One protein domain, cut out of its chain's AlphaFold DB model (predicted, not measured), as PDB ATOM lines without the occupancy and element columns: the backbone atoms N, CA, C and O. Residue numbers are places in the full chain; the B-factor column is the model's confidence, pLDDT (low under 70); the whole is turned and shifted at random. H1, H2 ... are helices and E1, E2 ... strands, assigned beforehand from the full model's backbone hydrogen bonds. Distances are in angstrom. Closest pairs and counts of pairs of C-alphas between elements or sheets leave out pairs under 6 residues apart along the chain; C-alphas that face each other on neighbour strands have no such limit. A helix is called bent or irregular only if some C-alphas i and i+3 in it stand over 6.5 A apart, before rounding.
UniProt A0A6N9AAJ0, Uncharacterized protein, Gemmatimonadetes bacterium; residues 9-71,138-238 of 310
ATOM      1  N   LYS A   9      17.694 -21.067  64.140       96.81
ATOM      2  CA  LYS A   9      17.941 -20.224  62.959       96.81
ATOM      3  C   LYS A   9      16.700 -20.116  62.074       96.81
ATOM      4  O   LYS A   9      16.405 -19.022  61.595       96.81
ATOM      5  N   ARG A  10      15.972 -21.223  61.874       97.69
ATOM      6  CA  ARG A  10      14.729 -21.225  61.093       97.69
ATOM      7  C   ARG A  10      13.653 -20.356  61.738       97.69
ATOM      8  O   ARG A  10      13.106 -19.487  61.068       97.69
ATOM      9  N   LEU A  11      13.408 -20.550  63.034       97.81
ATOM     10  CA  LEU A  11      12.433 -19.758  63.791       97.81
ATOM     11  C   LEU A  11      12.778 -18.266  63.761       97.81
ATOM     12  O   LEU A  11      11.916 -17.450  63.458       97.81
ATOM     13  N   ARG A  12      14.056 -17.910  63.938       96.38
ATOM     14  CA  ARG A  12      14.502 -16.515  63.850       96.38
ATOM     15  C   ARG A  12      14.217 -15.884  62.483       96.38
ATOM     16  O   ARG A  12      13.769 -14.745  62.426       96.38
ATOM     17  N   LEU A  13      14.489 -16.587  61.379       95.75
ATOM     18  CA  LEU A  13      14.186 -16.071  60.036       95.75
ATOM     19  C   LEU A  13      12.674 -15.927  59.821       95.75
ATOM     20  O   LEU A  13      12.230 -14.940  59.230       95.75
ATOM     21  N   PHE A  14      11.885 -16.877  60.324       96.56
ATOM     22  CA  PHE A  14      10.426 -16.823  60.269       96.56
ATOM     23  C   PHE A  14       9.869 -15.604  61.020       96.56
ATOM     24  O   PHE A  14       9.105 -14.834  60.443       96.56
ATOM     25  N   GLU A  15      10.336 -15.351  62.248       95.75
ATOM     26  CA  GLU A  15       9.990 -14.171  63.061       95.75
ATOM     27  C   GLU A  15      10.397 -12.844  62.396       95.75
ATOM     28  O   GLU A  15       9.768 -11.810  62.614       95.75
ATOM     29  N   GLN A  16      11.422 -12.864  61.540       93.81
ATOM     30  CA  GLN A  16      11.836 -11.719  60.719       93.81
ATOM     31  C   GLN A  16      10.956 -11.500  59.474       93.81
ATOM     32  O   GLN A  16      11.241 -10.608  58.672       93.81
ATOM     33  N   GLY A  17       9.895 -12.293  59.299       93.75
ATOM     34  CA  GLY A  17       8.944 -12.177  58.194       93.75
ATOM     35  C   GLY A  17       9.237 -13.086  56.997       93.75
ATOM     36  O   GLY A  17       8.605 -12.919  55.956       93.75
ATOM     37  N   ASN A  18      10.151 -14.062  57.110       94.50
ATOM     38  CA  ASN A  18      10.377 -15.071  56.061       94.50
ATOM     39  C   ASN A  18       9.283 -16.150  56.102       94.50
ATOM     40  O   ASN A  18       9.561 -17.328  56.309       94.50
ATOM     41  N   THR A  19       8.025 -15.755  55.935       96.56
ATOM     42  CA  THR A  19       6.870 -16.660  56.040       96.56
ATOM     43  C   THR A  19       6.539 -17.371  54.732       96.56
ATOM     44  O   THR A  19       5.586 -18.131  54.687       96.56
ATOM     45  N   HIS A  20       7.291 -17.130  53.657       97.69
ATOM     46  CA  HIS A  20       7.057 -17.729  52.345       97.69
ATOM     47  C   HIS A  20       8.376 -18.123  51.686       97.69
ATOM     48  O   HIS A  20       9.395 -17.454  51.866       97.69
ATOM     49  N   CYS A  21       8.344 -19.156  50.846       98.44
ATOM     50  CA  CYS A  21       9.467 -19.482  49.978       98.44
ATOM     51  C   CYS A  21       9.668 -18.366  48.936       98.44
ATOM     52  O   CYS A  21       8.749 -18.101  48.161       98.44
ATOM     53  N   PRO A  22      10.860 -17.758  48.807       97.81
ATOM     54  CA  PRO A  22      11.099 -16.715  47.810       97.81
ATOM     55  C   PRO A  22      11.040 -17.225  46.364       97.81
ATOM     56  O   PRO A  22      10.922 -16.421  45.446       97.81
ATOM     57  N   ILE A  23      11.136 -18.537  46.133       97.69
ATOM     58  CA  ILE A  23      11.149 -19.126  44.788       97.69
ATOM     59  C   ILE A  23       9.718 -19.462  44.346       97.69
ATOM     60  O   ILE A  23       9.239 -18.902  43.365       97.69
ATOM     61  N   CYS A  24       9.008 -20.315  45.090       97.88
ATOM     62  CA  CYS A  24       7.668 -20.782  44.713       97.88
ATOM     63  C   CYS A  24       6.504 -20.053  45.405       97.88
ATOM     64  O   CYS A  24       5.352 -20.355  45.114       97.88
ATOM     65  N   LEU A  25       6.782 -19.123  46.328       97.75
ATOM     66  CA  LEU A  25       5.794 -18.437  47.179       97.75
ATOM     67  C   LEU A  25       4.913 -19.343  48.043       97.75
ATOM     68  O   LEU A  25       3.896 -18.882  48.550       97.75
ATOM     69  N   THR A  26       5.286 -20.604  48.255       97.88
ATOM     70  CA  THR A  26       4.599 -21.442  49.245       97.88
ATOM     71  C   THR A  26       4.731 -20.800  50.623       97.88
ATOM     72  O   THR A  26       5.849 -20.518  51.056       97.88
ATOM     73  N   GLU A  27       3.597 -20.544  51.273       97.69
ATOM     74  CA  GLU A  27       3.528 -20.049  52.647       97.69
ATOM     75  C   GLU A  27       3.997 -21.131  53.629       97.69
ATOM     76  O   GLU A  27       3.817 -22.324  53.393       97.69
ATOM     77  N   PHE A  28       4.625 -20.701  54.717       97.75
ATOM     78  CA  PHE A  28       5.088 -21.543  55.806       97.75
ATOM     79  C   PHE A  28       4.302 -21.232  57.071       97.75
ATOM     80  O   PHE A  28       4.092 -20.072  57.427       97.75
ATOM     81  N   THR A  29       3.960 -22.273  57.809       97.94
ATOM     82  CA  THR A  29       3.413 -22.166  59.160       97.94
ATOM     83  C   THR A  29       4.517 -22.357  60.202       97.94
ATOM     84  O   THR A  29       5.511 -23.048  59.968       97.94
ATOM     85  N   GLU A  30       4.358 -21.776  61.395       97.81
ATOM     86  CA  GLU A  30       5.336 -21.960  62.478       97.81
ATOM     87  C   GLU A  30       5.584 -23.449  62.819       97.81
ATOM     88  O   GLU A  30       6.752 -23.825  62.969       97.81
ATOM     89  N   PRO A  31       4.559 -24.334  62.891       98.25
ATOM     90  CA  PRO A  31       4.785 -25.764  63.097       98.25
ATOM     91  C   PRO A  31       5.682 -26.404  62.028       98.25
ATOM     92  O   PRO A  31       6.588 -27.159  62.379       98.25
ATOM     93  N   GLU A  32       5.497 -26.069  60.746       97.94
ATOM     94  CA  GLU A  32       6.331 -26.585  59.649       97.94
ATOM     95  C   GLU A  32       7.781 -26.099  59.756       97.94
ATOM     96  O   GLU A  32       8.719 -26.878  59.571       97.94
ATOM     97  N   VAL A  33       7.983 -24.825  60.111       97.75
ATOM     98  CA  VAL A  33       9.312 -24.228  60.338       97.75
ATOM     99  C   VAL A  33      10.019 -24.893  61.520       97.75
ATOM    100  O   VAL A  33      11.226 -25.175  61.463       97.75
ATOM    101  N   ARG A  34       9.271 -25.164  62.597       97.00
ATOM    102  CA  ARG A  34       9.766 -25.813  63.812       97.00
ATOM    103  C   ARG A  34      10.165 -27.262  63.541       97.00
ATOM    104  O   ARG A  34      11.258 -27.650  63.953       97.00
ATOM    105  N   ALA A  35       9.320 -28.017  62.835       96.56
ATOM    106  CA  ALA A  35       9.587 -29.399  62.441       96.56
ATOM    107  C   ALA A  35      10.772 -29.488  61.464       96.56
ATOM    108  O   ALA A  35      11.691 -30.279  61.658       96.56
ATOM    109  N   GLY A  36      10.806 -28.613  60.453       95.06
ATOM    110  CA  GLY A  36      11.897 -28.544  59.482       95.06
ATOM    111  C   GLY A  36      11.903 -29.634  58.416       95.06
ATOM    112  O   GLY A  36      12.911 -29.784  57.732       95.06
ATOM    113  N   GLU A  37      10.816 -30.395  58.285       94.94
ATOM    114  CA  GLU A  37      10.668 -31.446  57.270       94.94
ATOM    115  C   GLU A  37      10.373 -30.844  55.888       94.94
ATOM    116  O   GLU A  37      10.963 -31.247  54.888       94.94
ATOM    117  N   ALA A  38       9.508 -29.825  55.846       96.12
ATOM    118  CA  ALA A  38       9.121 -29.123  54.620       96.12
ATOM    119  C   ALA A  38       9.884 -27.804  54.396       96.12
ATOM    120  O   ALA A  38       9.926 -27.306  53.268       96.12
ATOM    121  N   VAL A  39      10.500 -27.244  55.447       97.94
ATOM    122  CA  VAL A  39      11.159 -25.927  55.427       97.94
ATOM    123  C   VAL A  39      12.642 -26.051  55.754       97.94
ATOM    124  O   VAL A  39      13.048 -26.586  56.790       97.94
ATOM    125  N   THR A  40      13.467 -25.492  54.880       97.88
ATOM    126  CA  THR A  40      14.925 -25.597  54.929       97.88
ATOM    127  C   THR A  40      15.589 -24.226  55.045       97.88
ATOM    128  O   THR A  40      14.982 -23.198  54.746       97.88
ATOM    129  N   LEU A  41      16.839 -24.214  55.522       97.75
ATOM    130  CA  LEU A  41      17.687 -23.022  55.514       97.75
ATOM    131  C   LEU A  41      18.380 -22.921  54.156       97.75
ATOM    132  O   LEU A  41      19.205 -23.771  53.814       97.75
ATOM    133  N   GLU A  42      18.066 -21.873  53.412       97.31
ATOM    134  CA  GLU A  42      18.723 -21.577  52.145       97.31
ATOM    135  C   GLU A  42      19.981 -20.748  52.395       97.31
ATOM    136  O   GLU A  42      19.930 -19.746  53.114       97.31
ATOM    137  N   HIS A  43      21.097 -21.138  51.785       96.19
ATOM    138  CA  HIS A  43      22.336 -20.362  51.832       96.19
ATOM    139  C   HIS A  43      22.480 -19.558  50.538       96.19
ATOM    140  O   HIS A  43      22.291 -20.112  49.456       96.19
ATOM    141  N   ALA A  44      22.819 -18.268  50.639       94.44
ATOM    142  CA  ALA A  44      23.079 -17.428  49.466       94.44
ATOM    143  C   ALA A  44      24.382 -16.606  49.618       94.44
ATOM    144  O   ALA A  44      24.428 -15.712  50.467       94.44
ATOM    145  N   PRO A  45      25.433 -16.879  48.813       92.62
ATOM    146  CA  PRO A  45      25.599 -18.062  47.956       92.62
ATOM    147  C   PRO A  45      25.503 -19.380  48.739       92.62
ATOM    148  O   PRO A  45      25.374 -19.390  49.959       92.62
ATOM    149  N   GLN A  46      25.575 -20.518  48.058       92.88
ATOM    150  CA  GLN A  46      25.614 -21.818  48.735       92.88
ATOM    151  C   GLN A  46      26.752 -21.916  49.776       92.88
ATOM    152  O   GLN A  46      27.828 -21.342  49.601       92.88
ATOM    153  N   GLU A  47      26.543 -22.708  50.833       93.56
ATOM    154  CA  GLU A  47      27.511 -22.900  51.933       93.56
ATOM    155  C   GLU A  47      28.892 -23.356  51.431       93.56
ATOM    156  O   GLU A  47      29.929 -22.954  51.954       93.56
ATOM    157  N   SER A  48      28.917 -24.149  50.354       91.31
ATOM    158  CA  SER A  48      30.146 -24.645  49.727       91.31
ATOM    159  C   SER A  48      31.042 -23.550  49.125       91.31
ATOM    160  O   SER A  48      32.188 -23.850  48.784       91.31
ATOM    161  N   LEU A  49      30.519 -22.323  49.016       89.31
ATOM    162  CA  LEU A  49      31.183 -21.096  48.563       89.31
ATOM    163  C   LEU A  49      31.270 -20.040  49.679       89.31
ATOM    164  O   LEU A  49      31.328 -18.844  49.406       89.31
ATOM    165  N   GLY A  50      31.199 -20.475  50.941       90.38
ATOM    166  CA  GLY A  50      31.294 -19.596  52.108       90.38
ATOM    167  C   GLY A  50      30.011 -18.832  52.438       90.38
ATOM    168  O   GLY A  50      30.001 -18.028  53.370       90.38
ATOM    169  N   GLY A  51      28.915 -19.073  51.716       91.44
ATOM    170  CA  GLY A  51      27.674 -18.360  51.976       91.44
ATOM    171  C   GLY A  51      26.984 -18.777  53.278       91.44
ATOM    172  O   GLY A  51      27.257 -19.820  53.876       91.44
ATOM    173  N   LYS A  52      26.082 -17.913  53.744       92.38
ATOM    174  CA  LYS A  52      25.414 -18.007  55.051       92.38
ATOM    175  C   LYS A  52      23.912 -18.238  54.870       92.38
ATOM    176  O   LYS A  52      23.390 -17.912  53.803       92.38
ATOM    177  N   PRO A  53      23.204 -18.758  55.894       95.25
ATOM    178  CA  PRO A  53      21.748 -18.834  55.864       95.25
ATOM    179  C   PRO A  53      21.150 -17.456  55.572       95.25
ATOM    180  O   PRO A  53      21.335 -16.526  56.358       95.25
ATOM    181  N   ALA A  54      20.468 -17.336  54.440       93.88
ATOM    182  CA  ALA A  54      19.948 -16.081  53.919       93.88
ATOM    183  C   ALA A  54      18.428 -15.978  54.103       93.88
ATOM    184  O   ALA A  54      17.919 -14.915  54.449       93.88
ATOM    185  N   CYS A  55      17.697 -17.074  53.882       97.19
ATOM    186  CA  CYS A  55      16.235 -17.108  53.969       97.19
ATOM    187  C   CYS A  55      15.706 -18.536  54.192       97.19
ATOM    188  O   CYS A  55      16.476 -19.497  54.287       97.19
ATOM    189  N   LEU A  56      14.380 -18.661  54.298       98.25
ATOM    190  CA  LEU A  56      13.681 -19.945  54.322       98.25
ATOM    191  C   LEU A  56      13.208 -20.326  52.918       98.25
ATOM    192  O   LEU A  56      12.607 -19.516  52.216       98.25
ATOM    193  N   THR A  57      13.427 -21.577  52.530       98.25
ATOM    194  CA  THR A  57      12.918 -22.159  51.279       98.25
ATOM    195  C   THR A  57      12.225 -23.485  51.556       98.25
ATOM    196  O   THR A  57      12.538 -24.180  52.529       98.25
ATOM    197  N   CYS A  58      11.260 -23.850  50.708       98.38
ATOM    198  CA  CYS A  58      10.674 -25.179  50.796       98.38
ATOM    199  C   CYS A  58      11.716 -26.224  50.376       98.38
ATOM    200  O   CYS A  58      12.587 -25.946  49.545       98.38
ATOM    201  N   MET A  59      11.608 -27.434  50.926       97.19
ATOM    202  CA  MET A  59      12.515 -28.543  50.617       97.19
ATOM    203  C   MET A  59      12.643 -28.756  49.103       97.19
ATOM    204  O   MET A  59      13.748 -28.859  48.584       97.19
ATOM    205  N   GLN A  60      11.525 -28.720  48.373       96.75
ATOM    206  CA  GLN A  60      11.512 -28.901  46.920       96.75
ATOM    207  C   GLN A  60      12.348 -27.849  46.172       96.75
ATOM    208  O   GLN A  60      13.045 -28.199  45.222       96.75
ATOM    209  N   CYS A  61      12.312 -26.579  46.589       97.44
ATOM    210  CA  CYS A  61      13.083 -25.514  45.942       97.44
ATOM    211  C   CYS A  61      14.559 -25.495  46.360       97.44
ATOM    212  O   CYS A  61      15.379 -25.012  45.587       97.44
ATOM    213  N   ASN A  62      14.911 -26.002  47.545       96.50
ATOM    214  CA  ASN A  62      16.302 -26.035  48.017       96.50
ATOM    215  C   ASN A  62      17.048 -27.292  47.552       96.50
ATOM    216  O   ASN A  62      18.148 -27.222  47.022       96.50
ATOM    217  N   THR A  63      16.438 -28.467  47.712       94.38
ATOM    218  CA  THR A  63      17.104 -29.762  47.494       94.38
ATOM    219  C   THR A  63      16.548 -30.540  46.304       94.38
ATOM    220  O   THR A  63      17.004 -31.649  46.025       94.38
ATOM    221  N   GLY A  64      15.581 -29.973  45.575       94.12
ATOM    222  CA  GLY A  64      15.016 -30.601  44.386       94.12
ATOM    223  C   GLY A  64      16.051 -30.831  43.274       94.12
ATOM    224  O   GLY A  64      17.104 -30.189  43.259       94.12
ATOM    225  N   PRO A  65      15.759 -31.712  42.296       91.50
ATOM    226  CA  PRO A  65      16.712 -32.082  41.243       91.50
ATOM    227  C   PRO A  65      17.266 -30.888  40.451       91.50
ATOM    228  O   PRO A  65      18.466 -30.829  40.186       91.50
ATOM    229  N   ALA A  66      16.403 -29.918  40.125       90.44
ATOM    230  CA  ALA A  66      16.788 -28.679  39.452       90.44
ATOM    231  C   ALA A  66      17.835 -27.904  40.266       90.44
ATOM    232  O   ALA A  66      18.900 -27.555  39.757       90.44
ATOM    233  N   THR A  67      17.563 -27.688  41.551       91.19
ATOM    234  CA  THR A  67      18.440 -26.931  42.446       91.19
ATOM    235  C   THR A  67      19.742 -27.653  42.742       91.19
ATOM    236  O   THR A  67      20.806 -27.045  42.653       91.19
ATOM    237  N   GLY A  68      19.687 -28.966  42.975       93.19
ATOM    238  CA  GLY A  68      20.883 -29.778  43.161       93.19
ATOM    239  C   GLY A  68      21.833 -29.704  41.963       93.19
ATOM    240  O   GLY A  68      23.046 -29.617  42.152       93.19
ATOM    241  N   MET A  69      21.304 -29.680  40.735       93.75
ATOM    242  CA  MET A  69      22.106 -29.484  39.523       93.75
ATOM    243  C   MET A  69      22.746 -28.087  39.479       93.75
ATOM    244  O   MET A  69      23.943 -27.982  39.208       93.75
ATOM    245  N   MET A  70      21.972 -27.028  39.750       94.31
ATOM    246  CA  MET A  70      22.447 -25.637  39.746       94.31
ATOM    247  C   MET A  70      23.552 -25.407  40.785       94.31
ATOM    248  O   MET A  70      24.643 -24.951  40.444       94.31
ATOM    249  N   ASP A  71      23.308 -25.786  42.038       94.25
ATOM    250  CA  ASP A  71      24.239 -25.555  43.144       94.25
ATOM    251  C   ASP A  71      25.545 -26.343  42.929       94.25
ATOM    252  O   ASP A  71      26.644 -25.783  43.017       94.25
ATOM    253  N   ASP A 138      24.730 -23.175  31.435       89.00
ATOM    254  CA  ASP A 138      23.424 -22.647  31.826       89.00
ATOM    255  C   ASP A 138      23.047 -23.014  33.266       89.00
ATOM    256  O   ASP A 138      22.479 -22.182  33.968       89.00
ATOM    257  N   ALA A 139      23.447 -24.192  33.761       91.69
ATOM    258  CA  ALA A 139      23.261 -24.556  35.167       91.69
ATOM    259  C   ALA A 139      24.104 -23.668  36.097       91.69
ATOM    260  O   ALA A 139      23.619 -23.255  37.149       91.69
ATOM    261  N   VAL A 140      25.333 -23.322  35.687       91.75
ATOM    262  CA  VAL A 140      26.167 -22.346  36.411       91.75
ATOM    263  C   VAL A 140      25.463 -20.993  36.451       91.75
ATOM    264  O   VAL A 140      25.238 -20.447  37.526       91.75
ATOM    265  N   ARG A 141      25.046 -20.464  35.293       90.06
ATOM    266  CA  ARG A 141      24.353 -19.168  35.209       90.06
ATOM    267  C   ARG A 141      23.094 -19.127  36.068       90.06
ATOM    268  O   ARG A 141      22.885 -18.146  36.775       90.06
ATOM    269  N   LEU A 142      22.280 -20.181  36.033       92.19
ATOM    270  CA  LEU A 142      21.070 -20.277  36.842       92.19
ATOM    271  C   LEU A 142      21.376 -20.343  38.342       92.19
ATOM    272  O   LEU A 142      20.708 -19.668  39.117       92.19
ATOM    273  N   GLY A 143      22.401 -21.083  38.768       94.00
ATOM    274  CA  GLY A 143      22.778 -21.125  40.182       94.00
ATOM    275  C   GLY A 143      23.374 -19.803  40.693       94.00
ATOM    276  O   GLY A 143      23.101 -19.401  41.828       94.00
ATOM    277  N   VAL A 144      24.134 -19.082  39.859       93.12
ATOM    278  CA  VAL A 144      24.623 -17.732  40.195       93.12
ATOM    279  C   VAL A 144      23.446 -16.749  40.251       93.12
ATOM    280  O   VAL A 144      23.342 -15.979  41.203       93.12
ATOM    281  N   LEU A 145      22.500 -16.832  39.306       93.75
ATOM    282  CA  LEU A 145      21.261 -16.047  39.317       93.75
ATOM    283  C   LEU A 145      20.416 -16.319  40.570       93.75
ATOM    284  O   LEU A 145      19.979 -15.372  41.223       93.75
ATOM    285  N   LYS A 146      20.223 -17.594  40.934       95.69
ATOM    286  CA  LYS A 146      19.537 -18.031  42.161       95.69
ATOM    287  C   LYS A 146      20.177 -17.384  43.384       95.69
ATOM    288  O   LYS A 146      19.494 -16.732  44.167       95.69
ATOM    289  N   SER A 147      21.493 -17.530  43.520       95.38
ATOM    290  CA  SER A 147      22.253 -16.976  44.644       95.38
ATOM    291  C   SER A 147      22.089 -15.456  44.724       95.38
ATOM    292  O   SER A 147      21.749 -14.934  45.782       95.38
ATOM    293  N   ALA A 148      22.227 -14.754  43.596       94.56
ATOM    294  CA  ALA A 148      22.078 -13.305  43.542       94.56
ATOM    295  C   ALA A 148      20.666 -12.853  43.942       94.56
ATOM    296  O   ALA A 148      20.498 -11.929  44.741       94.56
ATOM    297  N   TYR A 149      19.645 -13.530  43.414       96.06
ATOM    298  CA  TYR A 149      18.244 -13.275  43.732       96.06
ATOM    299  C   TYR A 149      17.966 -13.425  45.231       96.06
ATOM    300  O   TYR A 149      17.361 -12.540  45.841       96.06
ATOM    301  N   LEU A 150      18.454 -14.509  45.837       96.56
ATOM    302  CA  LEU A 150      18.261 -14.796  47.257       96.56
ATOM    303  C   LEU A 150      19.037 -13.832  48.166       96.56
ATOM    304  O   LEU A 150      18.536 -13.475  49.232       96.56
ATOM    305  N   MET A 151      20.215 -13.362  47.741       94.81
ATOM    306  CA  MET A 151      20.958 -12.314  48.451       94.81
ATOM    307  C   MET A 151      20.165 -11.003  48.497       94.81
ATOM    308  O   MET A 151      20.024 -10.420  49.570       94.81
ATOM    309  N   VAL A 152      19.591 -10.560  47.369       94.69
ATOM    310  CA  VAL A 152      18.730  -9.360  47.340       94.69
ATOM    311  C   VAL A 152      17.467  -9.563  48.171       94.69
ATOM    312  O   VAL A 152      17.092  -8.680  48.936       94.69
ATOM    313  N   PHE A 153      16.820 -10.725  48.057       95.69
ATOM    314  CA  PHE A 153      15.640 -11.046  48.858       95.69
ATOM    315  C   PHE A 153      15.930 -10.939  50.363       95.69
ATOM    316  O   PHE A 153      15.215 -10.237  51.078       95.69
ATOM    317  N   SER A 154      17.003 -11.588  50.824       93.56
ATOM    318  CA  SER A 154      17.424 -11.587  52.229       93.56
ATOM    319  C   SER A 154      17.792 -10.184  52.712       93.56
ATOM    320  O   SER A 154      17.359  -9.764  53.786       93.56
ATOM    321  N   LEU A 155      18.503  -9.416  51.878       92.06
ATOM    322  CA  LEU A 155      18.877  -8.035  52.171       92.06
ATOM    323  C   LEU A 155      17.667  -7.140  52.475       92.06
ATOM    324  O   LEU A 155      17.727  -6.272  53.343       92.06
ATOM    325  N   LEU A 156      16.567  -7.339  51.751       90.44
ATOM    326  CA  LEU A 156      15.359  -6.533  51.898       90.44
ATOM    327  C   LEU A 156      14.526  -6.901  53.140       90.44
ATOM    328  O   LEU A 156      13.561  -6.195  53.450       90.44
ATOM    329  N   GLY A 157      14.874  -7.978  53.855       90.81
ATOM    330  CA  GLY A 157      14.170  -8.439  55.052       90.81
ATOM    331  C   GLY A 157      12.670  -8.610  54.798       90.81
ATOM    332  O   GLY A 157      12.262  -9.245  53.829       90.81
ATOM    333  N   ALA A 158      11.830  -7.965  55.613       88.38
ATOM    334  CA  ALA A 158      10.374  -7.993  55.443       88.38
ATOM    335  C   ALA A 158       9.894  -7.455  54.074       88.38
ATOM    336  O   ALA A 158       8.840  -7.851  53.578       88.38
ATOM    337  N   ALA A 159      10.656  -6.566  53.423       91.31
ATOM    338  CA  ALA A 159      10.335  -6.090  52.076       91.31
ATOM    339  C   ALA A 159      10.744  -7.081  50.971       91.31
ATOM    340  O   ALA A 159      10.304  -6.916  49.831       91.31
ATOM    341  N   GLY A 160      11.524  -8.115  51.297       93.44
ATOM    342  CA  GLY A 160      11.940  -9.164  50.369       93.44
ATOM    343  C   GLY A 160      10.754  -9.882  49.733       93.44
ATOM    344  O   GLY A 160      10.780 -10.163  48.540       93.44
ATOM    345  N   TYR A 161       9.659 -10.082  50.470       93.44
ATOM    346  CA  TYR A 161       8.450 -10.697  49.916       93.44
ATOM    347  C   TYR A 161       7.798  -9.847  48.820       93.44
ATOM    348  O   TYR A 161       7.476 -10.358  47.750       93.44
ATOM    349  N   ARG A 162       7.690  -8.527  49.030       93.31
ATOM    350  CA  ARG A 162       7.201  -7.609  47.987       93.31
ATOM    351  C   ARG A 162       8.105  -7.627  46.761       93.31
ATOM    352  O   ARG A 162       7.610  -7.556  45.645       93.31
ATOM    353  N   TYR A 163       9.418  -7.741  46.972       94.75
ATOM    354  CA  TYR A 163      10.364  -7.930  45.880       94.75
ATOM    355  C   TYR A 163      10.095  -9.239  45.136       94.75
ATOM    356  O   TYR A 163       9.900  -9.183  43.933       94.75
ATOM    357  N   ALA A 164       9.991 -10.374  45.837       95.69
ATOM    358  CA  ALA A 164       9.729 -11.694  45.259       95.69
ATOM    359  C   ALA A 164       8.405 -11.773  44.482       95.69
ATOM    360  O   ALA A 164       8.321 -12.489  43.491       95.69
ATOM    361  N   GLN A 165       7.373 -11.042  44.903       94.81
ATOM    362  CA  GLN A 165       6.089 -10.959  44.198       94.81
ATOM    363  C   GLN A 165       6.105 -10.020  42.983       94.81
ATOM    364  O   GLN A 165       5.150 -10.012  42.207       94.81
ATOM    365  N   GLY A 166       7.161  -9.224  42.822       93.25
ATOM    366  CA  GLY A 166       7.289  -8.251  41.751       93.25
ATOM    367  C   GLY A 166       7.235  -8.884  40.365       93.25
ATOM    368  O   GLY A 166       7.916  -9.874  40.096       93.25
ATOM    369  N   GLU A 167       6.483  -8.269  39.451       90.12
ATOM    370  CA  GLU A 167       6.353  -8.737  38.065       90.12
ATOM    371  C   GLU A 167       7.723  -8.917  37.395       90.12
ATOM    372  O   GLU A 167       7.974  -9.920  36.726       90.12
ATOM    373  N   ALA A 168       8.649  -7.985  37.636       87.69
ATOM    374  CA  ALA A 168       9.961  -8.028  37.012       87.69
ATOM    375  C   ALA A 168      10.833  -9.214  37.465       87.69
ATOM    376  O   ALA A 168      11.694  -9.644  36.698       87.69
ATOM    377  N   VAL A 169      10.601  -9.784  38.655       91.88
ATOM    378  CA  VAL A 169      11.336 -10.969  39.141       91.88
ATOM    379  C   VAL A 169      10.565 -12.277  38.956       91.88
ATOM    380  O   VAL A 169      11.120 -13.344  39.203       91.88
ATOM    381  N   THR A 170       9.311 -12.242  38.492       92.44
ATOM    382  CA  THR A 170       8.538 -13.460  38.182       92.44
ATOM    383  C   THR A 170       9.266 -14.336  37.170       92.44
ATOM    384  O   THR A 170       9.438 -15.523  37.417       92.44
ATOM    385  N   SER A 171       9.828 -13.736  36.115       89.94
ATOM    386  CA  SER A 171      10.638 -14.471  35.134       89.94
ATOM    387  C   SER A 171      11.850 -15.181  35.753       89.94
ATOM    388  O   SER A 171      12.191 -16.279  35.326       89.94
ATOM    389  N   ILE A 172      12.476 -14.603  36.788       92.50
ATOM    390  CA  ILE A 172      13.566 -15.258  37.528       92.50
ATOM    391  C   ILE A 172      13.038 -16.510  38.208       92.50
ATOM    392  O   ILE A 172      13.602 -17.586  38.039       92.50
ATOM    393  N   ARG A 173      11.948 -16.379  38.965       95.00
ATOM    394  CA  ARG A 173      11.356 -17.497  39.705       95.00
ATOM    395  C   ARG A 173      10.905 -18.610  38.769       95.00
ATOM    396  O   ARG A 173      11.211 -19.767  39.038       95.00
ATOM    397  N   ASP A 174      10.289 -18.265  37.644       93.50
ATOM    398  CA  ASP A 174       9.877 -19.232  36.628       93.50
ATOM    399  C   ASP A 174      11.071 -20.014  36.069       93.50
ATOM    400  O   ASP A 174      10.987 -21.230  35.916       93.50
ATOM    401  N   MET A 175      12.211 -19.357  35.822       92.12
ATOM    402  CA  MET A 175      13.437 -20.045  35.399       92.12
ATOM    403  C   MET A 175      14.025 -20.937  36.496       92.12
ATOM    404  O   MET A 175      14.546 -22.005  36.193       92.12
ATOM    405  N   LEU A 176      13.950 -20.523  37.765       94.25
ATOM    406  CA  LEU A 176      14.415 -21.346  38.888       94.25
ATOM    407  C   LEU A 176      13.529 -22.583  39.100       94.25
ATOM    408  O   LEU A 176      14.026 -23.633  39.501       94.25
ATOM    409  N   LEU A 177      12.230 -22.464  38.815       95.25
ATOM    410  CA  LEU A 177      11.250 -23.550  38.893       95.25
ATOM    411  C   LEU A 177      11.251 -24.463  37.658       95.25
ATOM    412  O   LEU A 177      10.837 -25.617  37.750       95.25
ATOM    413  N   SER A 178      11.674 -23.948  36.505       94.00
ATOM    414  CA  SER A 178      11.641 -24.633  35.208       94.00
ATOM    415  C   SER A 178      12.916 -24.333  34.399       94.00
ATOM    416  O   SER A 178      12.846 -23.650  33.370       94.00
ATOM    417  N   PRO A 179      14.098 -24.801  34.848       91.12
ATOM    418  CA  PRO A 179      15.385 -24.476  34.222       91.12
ATOM    419  C   PRO A 179      15.495 -24.944  32.762       91.12
ATOM    420  O   PRO A 179      16.257 -24.378  31.979       91.12
ATOM    421  N   GLU A 180      14.714 -25.949  32.363       89.38
ATOM    422  CA  GLU A 180      14.643 -26.478  30.999       89.38
ATOM    423  C   GLU A 180      14.029 -25.505  29.985       89.38
ATOM    424  O   GLU A 180      14.269 -25.643  28.786       89.38
ATOM    425  N   LYS A 181      13.275 -24.495  30.441       85.94
ATOM    426  CA  LYS A 181      12.715 -23.449  29.565       85.94
ATOM    427  C   LYS A 181      13.776 -22.465  29.063       85.94
ATOM    428  O   LYS A 181      13.477 -21.617  28.224       85.94
ATOM    429  N   GLY A 182      15.015 -22.609  29.535       76.88
ATOM    430  CA  GLY A 182      16.149 -21.788  29.147       76.88
ATOM    431  C   GLY A 182      16.180 -20.437  29.860       76.88
ATOM    432  O   GLY A 182      15.231 -20.003  30.511       76.88
ATOM    433  N   LEU A 183      17.322 -19.763  29.738       74.31
ATOM    434  CA  LEU A 183      17.537 -18.446  30.328       74.31
ATOM    435  C   LEU A 183      16.835 -17.366  29.499       74.31
ATOM    436  O   LEU A 183      17.283 -17.019  28.402       74.31
ATOM    437  N   VAL A 184      15.770 -16.785  30.052       66.81
ATOM    438  CA  VAL A 184      15.157 -15.570  29.513       66.81
ATOM    439  C   VAL A 184      16.142 -14.424  29.712       66.81
ATOM    440  O   VAL A 184      16.419 -14.002  30.831       66.81
ATOM    441  N   ARG A 185      16.702 -13.911  28.617       67.31
ATOM    442  CA  ARG A 185      17.465 -12.660  28.653       67.31
ATOM    443  C   ARG A 185      16.471 -11.525  28.925       67.31
ATOM    444  O   ARG A 185      15.461 -11.442  28.231       67.31
ATOM    445  N   PRO A 186      16.731 -10.675  29.923       51.75
ATOM    446  CA  PRO A 186      18.069 -10.220  30.264       51.75
ATOM    447  C   PRO A 186      18.449 -10.535  31.701       51.75
ATOM    448  O   PRO A 186      17.809 -10.058  32.615       51.75
ATOM    449  N   PHE A 187      19.534 -11.262  31.921       65.19
ATOM    450  CA  PHE A 187      20.275 -11.218  33.181       65.19
ATOM    451  C   PHE A 187      21.729 -11.132  32.778       65.19
ATOM    452  O   PHE A 187      22.211 -11.959  32.003       65.19
ATOM    453  N   VAL A 188      22.392 -10.060  33.196       59.69
ATOM    454  CA  VAL A 188      23.772  -9.814  32.791       59.69
ATOM    455  C   VAL A 188      24.650 -10.336  33.910       59.69
ATOM    456  O   VAL A 188      24.649  -9.765  34.995       59.69
ATOM    457  N   ALA A 189      25.342 -11.439  33.635       61.81
ATOM    458  CA  ALA A 189      26.440 -11.941  34.443       61.81
ATOM    459  C   ALA A 189      27.753 -11.563  33.747       61.81
ATOM    460  O   ALA A 189      27.931 -11.906  32.575       61.81
ATOM    461  N   PHE A 190      28.659 -10.857  34.421       67.50
ATOM    462  CA  PHE A 190      29.990 -10.576  33.876       67.50
ATOM    463  C   PHE A 190      31.091 -10.816  34.896       67.50
ATOM    464  O   PHE A 190      30.891 -10.627  36.092       67.50
ATOM    465  N   HIS A 191      32.262 -11.188  34.388       63.91
ATOM    466  CA  HIS A 191      33.443 -11.419  35.198       63.91
ATOM    467  C   HIS A 191      34.079 -10.068  35.557       63.91
ATOM    468  O   HIS A 191      34.395  -9.271  34.666       63.91
ATOM    469  N   ALA A 192      34.241  -9.786  36.845       62.19
ATOM    470  CA  ALA A 192      34.845  -8.571  37.367       62.19
ATOM    471  C   ALA A 192      36.182  -8.900  38.044       62.19
ATOM    472  O   ALA A 192      36.221  -9.532  39.099       62.19
ATOM    473  N   ASP A 193      37.274  -8.394  37.472       60.53
ATOM    474  CA  ASP A 193      38.632  -8.501  38.020       60.53
ATOM    475  C   ASP A 193      38.841  -7.483  39.156       60.53
ATOM    476  O   ASP A 193      39.591  -6.514  39.038       60.53
ATOM    477  N   THR A 194      38.062  -7.614  40.237       54.88
ATOM    478  CA  THR A 194      38.123  -6.673  41.365       54.88
ATOM    479  C   THR A 194      38.501  -7.342  42.670       54.88
ATOM    480  O   THR A 194      37.859  -8.291  43.125       54.88
ATOM    481  N   ALA A 195      39.543  -6.785  43.285       55.12
ATOM    482  CA  ALA A 195      40.129  -7.253  44.526       55.12
ATOM    483  C   ALA A 195      39.200  -7.093  45.751       55.12
ATOM    484  O   ALA A 195      38.442  -6.130  45.869       55.12
ATOM    485  N   ASN A 196      39.387  -8.033  46.682       60.91
ATOM    486  CA  ASN A 196      39.091  -8.048  48.123       60.91
ATOM    487  C   ASN A 196      37.678  -8.320  48.656       60.91
ATOM    488  O   ASN A 196      37.599  -8.712  49.816       60.91
ATOM    489  N   THR A 197      36.596  -8.216  47.885       60.28
ATOM    490  CA  THR A 197      35.268  -8.655  48.374       60.28
ATOM    491  C   THR A 197      34.784  -9.894  47.636       60.28
ATOM    492  O   THR A 197      34.652  -9.860  46.411       60.28
ATOM    493  N   GLU A 198      34.523 -10.978  48.374       75.56
ATOM    494  CA  GLU A 198      33.987 -12.220  47.800       75.56
ATOM    495  C   GLU A 198      32.542 -12.032  47.326       75.56
ATOM    496  O   GLU A 198      32.221 -12.434  46.214       75.56
ATOM    497  N   HIS A 199      31.688 -11.359  48.109       83.06
ATOM    498  CA  HIS A 199      30.262 -11.189  47.797       83.06
ATOM    499  C   HIS A 199      29.775  -9.776  48.146       83.06
ATOM    500  O   HIS A 199      30.154  -9.242  49.187       83.06
ATOM    501  N   ALA A 200      28.937  -9.162  47.304       85.69
ATOM    502  CA  ALA A 200      28.389  -7.819  47.555       85.69
ATOM    503  C   ALA A 200      27.033  -7.594  46.870       85.69
ATOM    504  O   ALA A 200      26.789  -8.138  45.796       85.69
ATOM    505  N   VAL A 201      26.178  -6.738  47.441       85.06
ATOM    506  CA  VAL A 201      24.933  -6.272  46.808       85.06
ATOM    507  C   VAL A 201      24.973  -4.750  46.665       85.06
ATOM    508  O   VAL A 201      25.198  -4.007  47.618       85.06
ATOM    509  N   LEU A 202      24.751  -4.263  45.450       85.81
ATOM    510  CA  LEU A 202      24.790  -2.848  45.102       85.81
ATOM    511  C   LEU A 202      23.444  -2.435  44.514       85.81
ATOM    512  O   LEU A 202      22.877  -3.149  43.688       85.81
ATOM    513  N   LEU A 203      22.950  -1.259  44.895       83.75
ATOM    514  CA  LEU A 203      21.819  -0.634  44.213       83.75
ATOM    515  C   LEU A 203      22.346   0.328  43.145       83.75
ATOM    516  O   LEU A 203      22.981   1.337  43.464       83.75
ATOM    517  N   TRP A 204      22.047   0.042  41.881       81.88
ATOM    518  CA  TRP A 204      22.346   0.928  40.764       81.88
ATOM    519  C   TRP A 204      21.167   1.875  40.538       81.88
ATOM    520  O   TRP A 204      20.158   1.533  39.918       81.88
ATOM    521  N   THR A 205      21.291   3.084  41.078       78.12
ATOM    522  CA  THR A 205      20.200   4.068  41.168       78.12
ATOM    523  C   THR A 205      19.697   4.552  39.805       78.12
ATOM    524  O   THR A 205      18.486   4.663  39.615       78.12
ATOM    525  N   GLU A 206      20.602   4.773  38.845       78.19
ATOM    526  CA  GLU A 206      20.294   5.246  37.485       78.19
ATOM    527  C   GLU A 206      19.269   4.347  36.777       78.19
ATOM    528  O   GLU A 206      18.266   4.826  36.240       78.19
ATOM    529  N   TYR A 207      19.472   3.030  36.852       77.75
ATOM    530  CA  TYR A 207      18.595   2.039  36.224       77.75
ATOM    531  C   TYR A 207      17.585   1.419  37.190       77.75
ATOM    532  O   TYR A 207      16.694   0.690  36.752       77.75
ATOM    533  N   GLN A 208      17.687   1.745  38.482       85.19
ATOM    534  CA  GLN A 208      16.930   1.128  39.570       85.19
ATOM    535  C   GLN A 208      17.048  -0.400  39.557       85.19
ATOM    536  O   GLN A 208      16.045  -1.093  39.661       85.19
ATOM    537  N   CYS A 209      18.254  -0.935  39.403       88.31
ATOM    538  CA  CYS A 209      18.504  -2.376  39.410       88.31
ATOM    539  C   CYS A 209      19.464  -2.766  40.537       88.31
ATOM    540  O   CYS A 209      20.175  -1.921  41.087       88.31
ATOM    541  N   TRP A 210      19.479  -4.046  40.893       90.31
ATOM    542  CA  TRP A 210      20.456  -4.593  41.830       90.31
ATOM    543  C   TRP A 210      21.634  -5.159  41.054       90.31
ATOM    544  O   TRP A 210      21.429  -5.860  40.070       90.31
ATOM    545  N   ALA A 211      22.855  -4.889  41.492       89.94
ATOM    546  CA  ALA A 211      24.056  -5.549  41.004       89.94
ATOM    547  C   ALA A 211      24.641  -6.383  42.142       89.94
ATOM    548  O   ALA A 211      24.981  -5.850  43.195       89.94
ATOM    549  N   VAL A 212      24.726  -7.693  41.948       90.12
ATOM    550  CA  VAL A 212      25.159  -8.642  42.972       90.12
ATOM    551  C   VAL A 212      26.460  -9.286  42.535       90.12
ATOM    552  O   VAL A 212      26.482 -10.003  41.539       90.12
ATOM    553  N   LYS A 213      27.540  -9.037  43.272       88.62
ATOM    554  CA  LYS A 213      28.826  -9.705  43.086       88.62
ATOM    555  C   LYS A 213      28.822 -11.027  43.852       88.62
ATOM    556  O   LYS A 213      28.514 -11.031  45.043       88.62
ATOM    557  N   ILE A 214      29.182 -12.109  43.171       88.12
ATOM    558  CA  ILE A 214      29.404 -13.443  43.727       88.12
ATOM    559  C   ILE A 214      30.747 -13.931  43.201       88.12
ATOM    560  O   ILE A 214      30.893 -14.160  42.003       88.12
ATOM    561  N   CYS A 215      31.723 -14.096  44.087       87.38
ATOM    562  CA  CYS A 215      33.106 -14.390  43.728       87.38
ATOM    563  C   CYS A 215      33.611 -13.414  42.644       87.38
ATOM    564  O   CYS A 215      33.824 -12.229  42.904       87.38
ATOM    565  N   THR A 216      33.792 -13.907  41.420       83.50
ATOM    566  CA  THR A 216      34.274 -13.124  40.281       83.50
ATOM    567  C   THR A 216      33.160 -12.670  39.341       83.50
ATOM    568  O   THR A 216      33.436 -11.880  38.447       83.50
ATOM    569  N   ASP A 217      31.917 -13.114  39.524       84.94
ATOM    570  CA  ASP A 217      30.795 -12.761  38.656       84.94
ATOM    571  C   ASP A 217      29.919 -11.660  39.272       84.94
ATOM    572  O   ASP A 217      29.724 -11.588  40.484       84.94
ATOM    573  N   VAL A 218      29.350 -10.797  38.430       86.56
ATOM    574  CA  VAL A 218      28.368  -9.774  38.815       86.56
ATOM    575  C   VAL A 218      27.067 -10.026  38.080       86.56
ATOM    576  O   VAL A 218      27.054  -9.968  36.856       86.56
ATOM    577  N   VAL A 219      25.977 -10.249  38.813       88.19
ATOM    578  CA  VAL A 219      24.619 -10.424  38.287       88.19
ATOM    579  C   VAL A 219      23.821  -9.141  38.444       88.19
ATOM    580  O   VAL A 219      23.663  -8.640  39.556       88.19
ATOM    581  N   ILE A 220      23.250  -8.641  37.353       89.44
ATOM    582  CA  ILE A 220      22.263  -7.561  37.414       89.44
ATOM    583  C   ILE A 220      20.855  -8.154  37.524       89.44
ATOM    584  O   ILE A 220      20.486  -9.016  36.729       89.44
ATOM    585  N   LEU A 221      20.069  -7.684  38.493       90.75
ATOM    586  CA  LEU A 221      18.683  -8.083  38.738       90.75
ATOM    587  C   LEU A 221      17.746  -6.874  38.616       90.75
ATOM    588  O   LEU A 221      18.119  -5.762  39.005       90.75
ATOM    589  N   PRO A 222      16.516  -7.062  38.116       90.62
ATOM    590  CA  PRO A 222      15.536  -5.995  38.026       90.62
ATOM    591  C   PRO A 222      15.114  -5.476  39.410       90.62
ATOM    592  O   PRO A 222      15.254  -6.178  40.413       90.62
ATOM    593  N   PRO A 223      14.536  -4.266  39.483       85.00
ATOM    594  CA  PRO A 223      13.792  -3.863  40.672       85.00
ATOM    595  C   PRO A 223      12.572  -4.771  40.851       85.00
ATOM    596  O   PRO A 223      12.015  -5.243  39.869       85.00
ATOM    597  N   GLY A 224      12.049  -4.916  42.070       80.00
ATOM    598  CA  GLY A 224      10.782  -5.636  42.310       80.00
ATOM    599  C   GLY A 224       9.526  -4.957  41.726       80.00
ATOM    600  O   GLY A 224       8.417  -5.368  42.033       80.00
ATOM    601  N   GLY A 225       9.680  -3.882  40.945       82.88
ATOM    602  CA  GLY A 225       8.595  -3.105  40.339       82.88
ATOM    603  C   GLY A 225       8.482  -3.333  38.828       82.88
ATOM    604  O   GLY A 225       8.476  -4.469  38.365       82.88
ATOM    605  N   SER A 226       8.395  -2.243  38.053       80.50
ATOM    606  CA  SER A 226       8.297  -2.299  36.584       80.50
ATOM    607  C   SER A 226       9.587  -2.814  35.934       80.50
ATOM    608  O   SER A 226      10.689  -2.329  36.210       80.50
ATOM    609  N   ILE A 227       9.423  -3.749  34.997       81.06
ATOM    610  CA  ILE A 227      10.500  -4.353  34.206       81.06
ATOM    611  C   ILE A 227      11.033  -3.422  33.099       81.06
ATOM    612  O   ILE A 227      12.086  -3.683  32.524       81.06
ATOM    613  N   ASP A 228      10.360  -2.311  32.786       81.81
ATOM    614  CA  ASP A 228      10.684  -1.505  31.599       81.81
ATOM    615  C   ASP A 228      12.056  -0.832  31.688       81.81
ATOM    616  O   ASP A 228      12.800  -0.785  30.709       81.81
ATOM    617  N   ARG A 229      12.439  -0.348  32.877       73.50
ATOM    618  CA  ARG A 229      13.783   0.222  33.093       73.50
ATOM    619  C   ARG A 229      14.868  -0.827  32.897       73.50
ATOM    620  O   ARG A 229      15.898  -0.548  32.288       73.50
ATOM    621  N   TYR A 230      14.592  -2.034  33.369       75.38
ATOM    622  CA  TYR A 230      15.487  -3.166  33.247       75.38
ATOM    623  C   TYR A 230      15.625  -3.637  31.793       75.38
ATOM    624  O   TYR A 230      16.734  -3.875  31.328       75.38
ATOM    625  N   ARG A 231      14.526  -3.651  31.024       79.88
ATOM    626  CA  ARG A 231      14.551  -3.888  29.570       79.88
ATOM    627  C   ARG A 231      15.384  -2.843  28.828       79.88
ATOM    628  O   ARG A 231      16.123  -3.198  27.917       79.88
ATOM    629  N   ARG A 232      15.313  -1.567  29.226       76.94
ATOM    630  CA  ARG A 232      16.166  -0.516  28.642       76.94
ATOM    631  C   ARG A 232      17.646  -0.737  28.939       76.94
ATOM    632  O   ARG A 232      18.454  -0.609  28.028       76.94
ATOM    633  N   LEU A 233      17.991  -1.091  30.179       75.31
ATOM    634  CA  LEU A 233      19.368  -1.434  30.548       75.31
ATOM    635  C   LEU A 233      19.878  -2.622  29.728       75.31
ATOM    636  O   LEU A 233      20.965  -2.570  29.165       75.31
ATOM    637  N   ALA A 234      19.066  -3.668  29.620       73.88
ATOM    638  CA  ALA A 234      19.378  -4.840  28.821       73.88
ATOM    639  C   ALA A 234      19.675  -4.507  27.357       73.88
ATOM    640  O   ALA A 234      20.666  -4.988  26.818       73.88
ATOM    641  N   ALA A 235      18.846  -3.657  26.744       76.69
ATOM    642  CA  ALA A 235      19.045  -3.195  25.375       76.69
ATOM    643  C   ALA A 235      20.303  -2.319  25.228       76.69
ATOM    644  O   ALA A 235      20.987  -2.388  24.213       76.69
ATOM    645  N   ALA A 236      20.634  -1.512  26.241       72.12
ATOM    646  CA  ALA A 236      21.808  -0.638  26.224       72.12
ATOM    647  C   ALA A 236      23.143  -1.390  26.377       72.12
ATOM    648  O   ALA A 236      24.183  -0.869  25.984       72.12
ATOM    649  N   ILE A 237      23.121  -2.597  26.950       67.69
ATOM    650  CA  ILE A 237      24.309  -3.444  27.149       67.69
ATOM    651  C   ILE A 237      24.567  -4.349  25.924       67.69
ATOM    652  O   ILE A 237      25.509  -5.134  25.929       67.69
ATOM    653  N   GLU A 238      23.779  -4.259  24.844       58.75
ATOM    654  CA  GLU A 238      23.989  -5.114  23.672       58.75
ATOM    655  C   GLU A 238      25.262  -4.768  22.860       58.75
ATOM    656  O   GLU A 238      25.528  -3.594  22.594       58.75
TER     657      GLU A 238
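AT A GLANCE: This is residues 9 to 71 and 138 to 238 of the 310 residues of an uncharacterized protein of Gemmatimonadetes bacterium (UniProt A0A6N9AAJ0). A twisted four-stranded sheet, E3, E6, E5 and E4, and a small two-stranded hairpin, E1 and E2, lie on different sides of the long helix H5, which runs through the middle of the domain. The helical hairpin H1 and H2 packs on E1 and E2 at one end, H4, H6 and H7 pack on H5, and H8 grazes the larger sheet. The printed part has 164 residues with eight named helices and six named strands, in the order H1 H2 E1 E2 H3 H4 H5 H6 H7 E3 E4 E5 E6 H8; both sheets are antiparallel and the class is mixed. It is compact, with a radius of gyration of the C-alphas of 15.2 A, and spans 48 by 32 by 30 A.

HOW THE PARTS SIT: E3, residues 189 to 191, E6, 217 to 221, E5, 209 to 214, and E4, 199 to 204, form the larger sheet in that order. They make a Greek key: a meander E4 E5 E6, each strand the antiparallel neighbour of the one before, with E3 the antiparallel neighbour of E6. Within hydrogen-bond range are N 190 and O 218 at 3.0 A, N 212 and O 219 at 2.8 A, and N 202 and O 211 at 2.8 A. H5, residues 138 to 155, is on one face, two layers in all, at a height over the sheet of 8.5 A; its closest C-alphas to E5 are Ala 148 and Val 212, 5.6 A. E1, 39 to 44, and E2, 52 to 58, are an antiparallel hairpin, with N 42 and O 55 3.0 A apart; the closest C-alphas of E2 and H5 are Ala 54 and Ser 154, 5.4 A. H5, the hub, touches H4, 65 to 71, with residues 139 to 143 alone, about perpendicular at 79 degrees, closest C-alphas Met 70 and Gly 143, 4.5 A. With residues 152 to 154 alone it touches H6, 157 to 164, a helical hairpin at a steep tilt of 44 degrees, opposite ways, closest C-alphas Phe 153 and Gly 160, 4.4 A. With residues 142 to 146 alone it touches H7, 167 to 177, closest C-alphas Lys 146 and Leu 176, 6.9 A. H1, 9 to 15, touches H2, 30 to 35, in a helical hairpin at a shallow tilt of 8 degrees, closest C-alphas Arg 10 and Val 33, 6.2 A. H3, 59 to 63, is close but not clearly touching H4, closest C-alphas Cys 61 and Thr 67, 6.6 A. H8, 228 to 236, only grazes the larger sheet with residues 229 to 234. Every O i to N i+4 pair is within hydrogen-bond range in H1, H2, H3, H4, H5 and H8; in H6 2 of 4 are, in H7 5 of 7.

IN THESE COORDINATES: H5 is 25.5 A long, from C-alpha 138 at (23.424, -22.647, 31.826) to C-alpha 155; E2 measures 16.9 A, E4 and E5 16.1 A each. H7, 15.6 A, is only just irregular, with C-alphas 168 and 171 6.7 A apart. H1 begins at (17.941, -20.224, 62.959) and H8 ends at (21.808, -0.638, 26.224).

THE WHOLE: The two C-alphas farthest apart are those of Pro 31 and Glu 238, 48.5 A. Residues 72 to 137 are not printed; C-alphas 71 and 138 are 11.7 A apart across the cut. The links H1 to H2 and H7 to E3 are long. Residues 184 to 197 and 237 to 238 have pLDDT under 70.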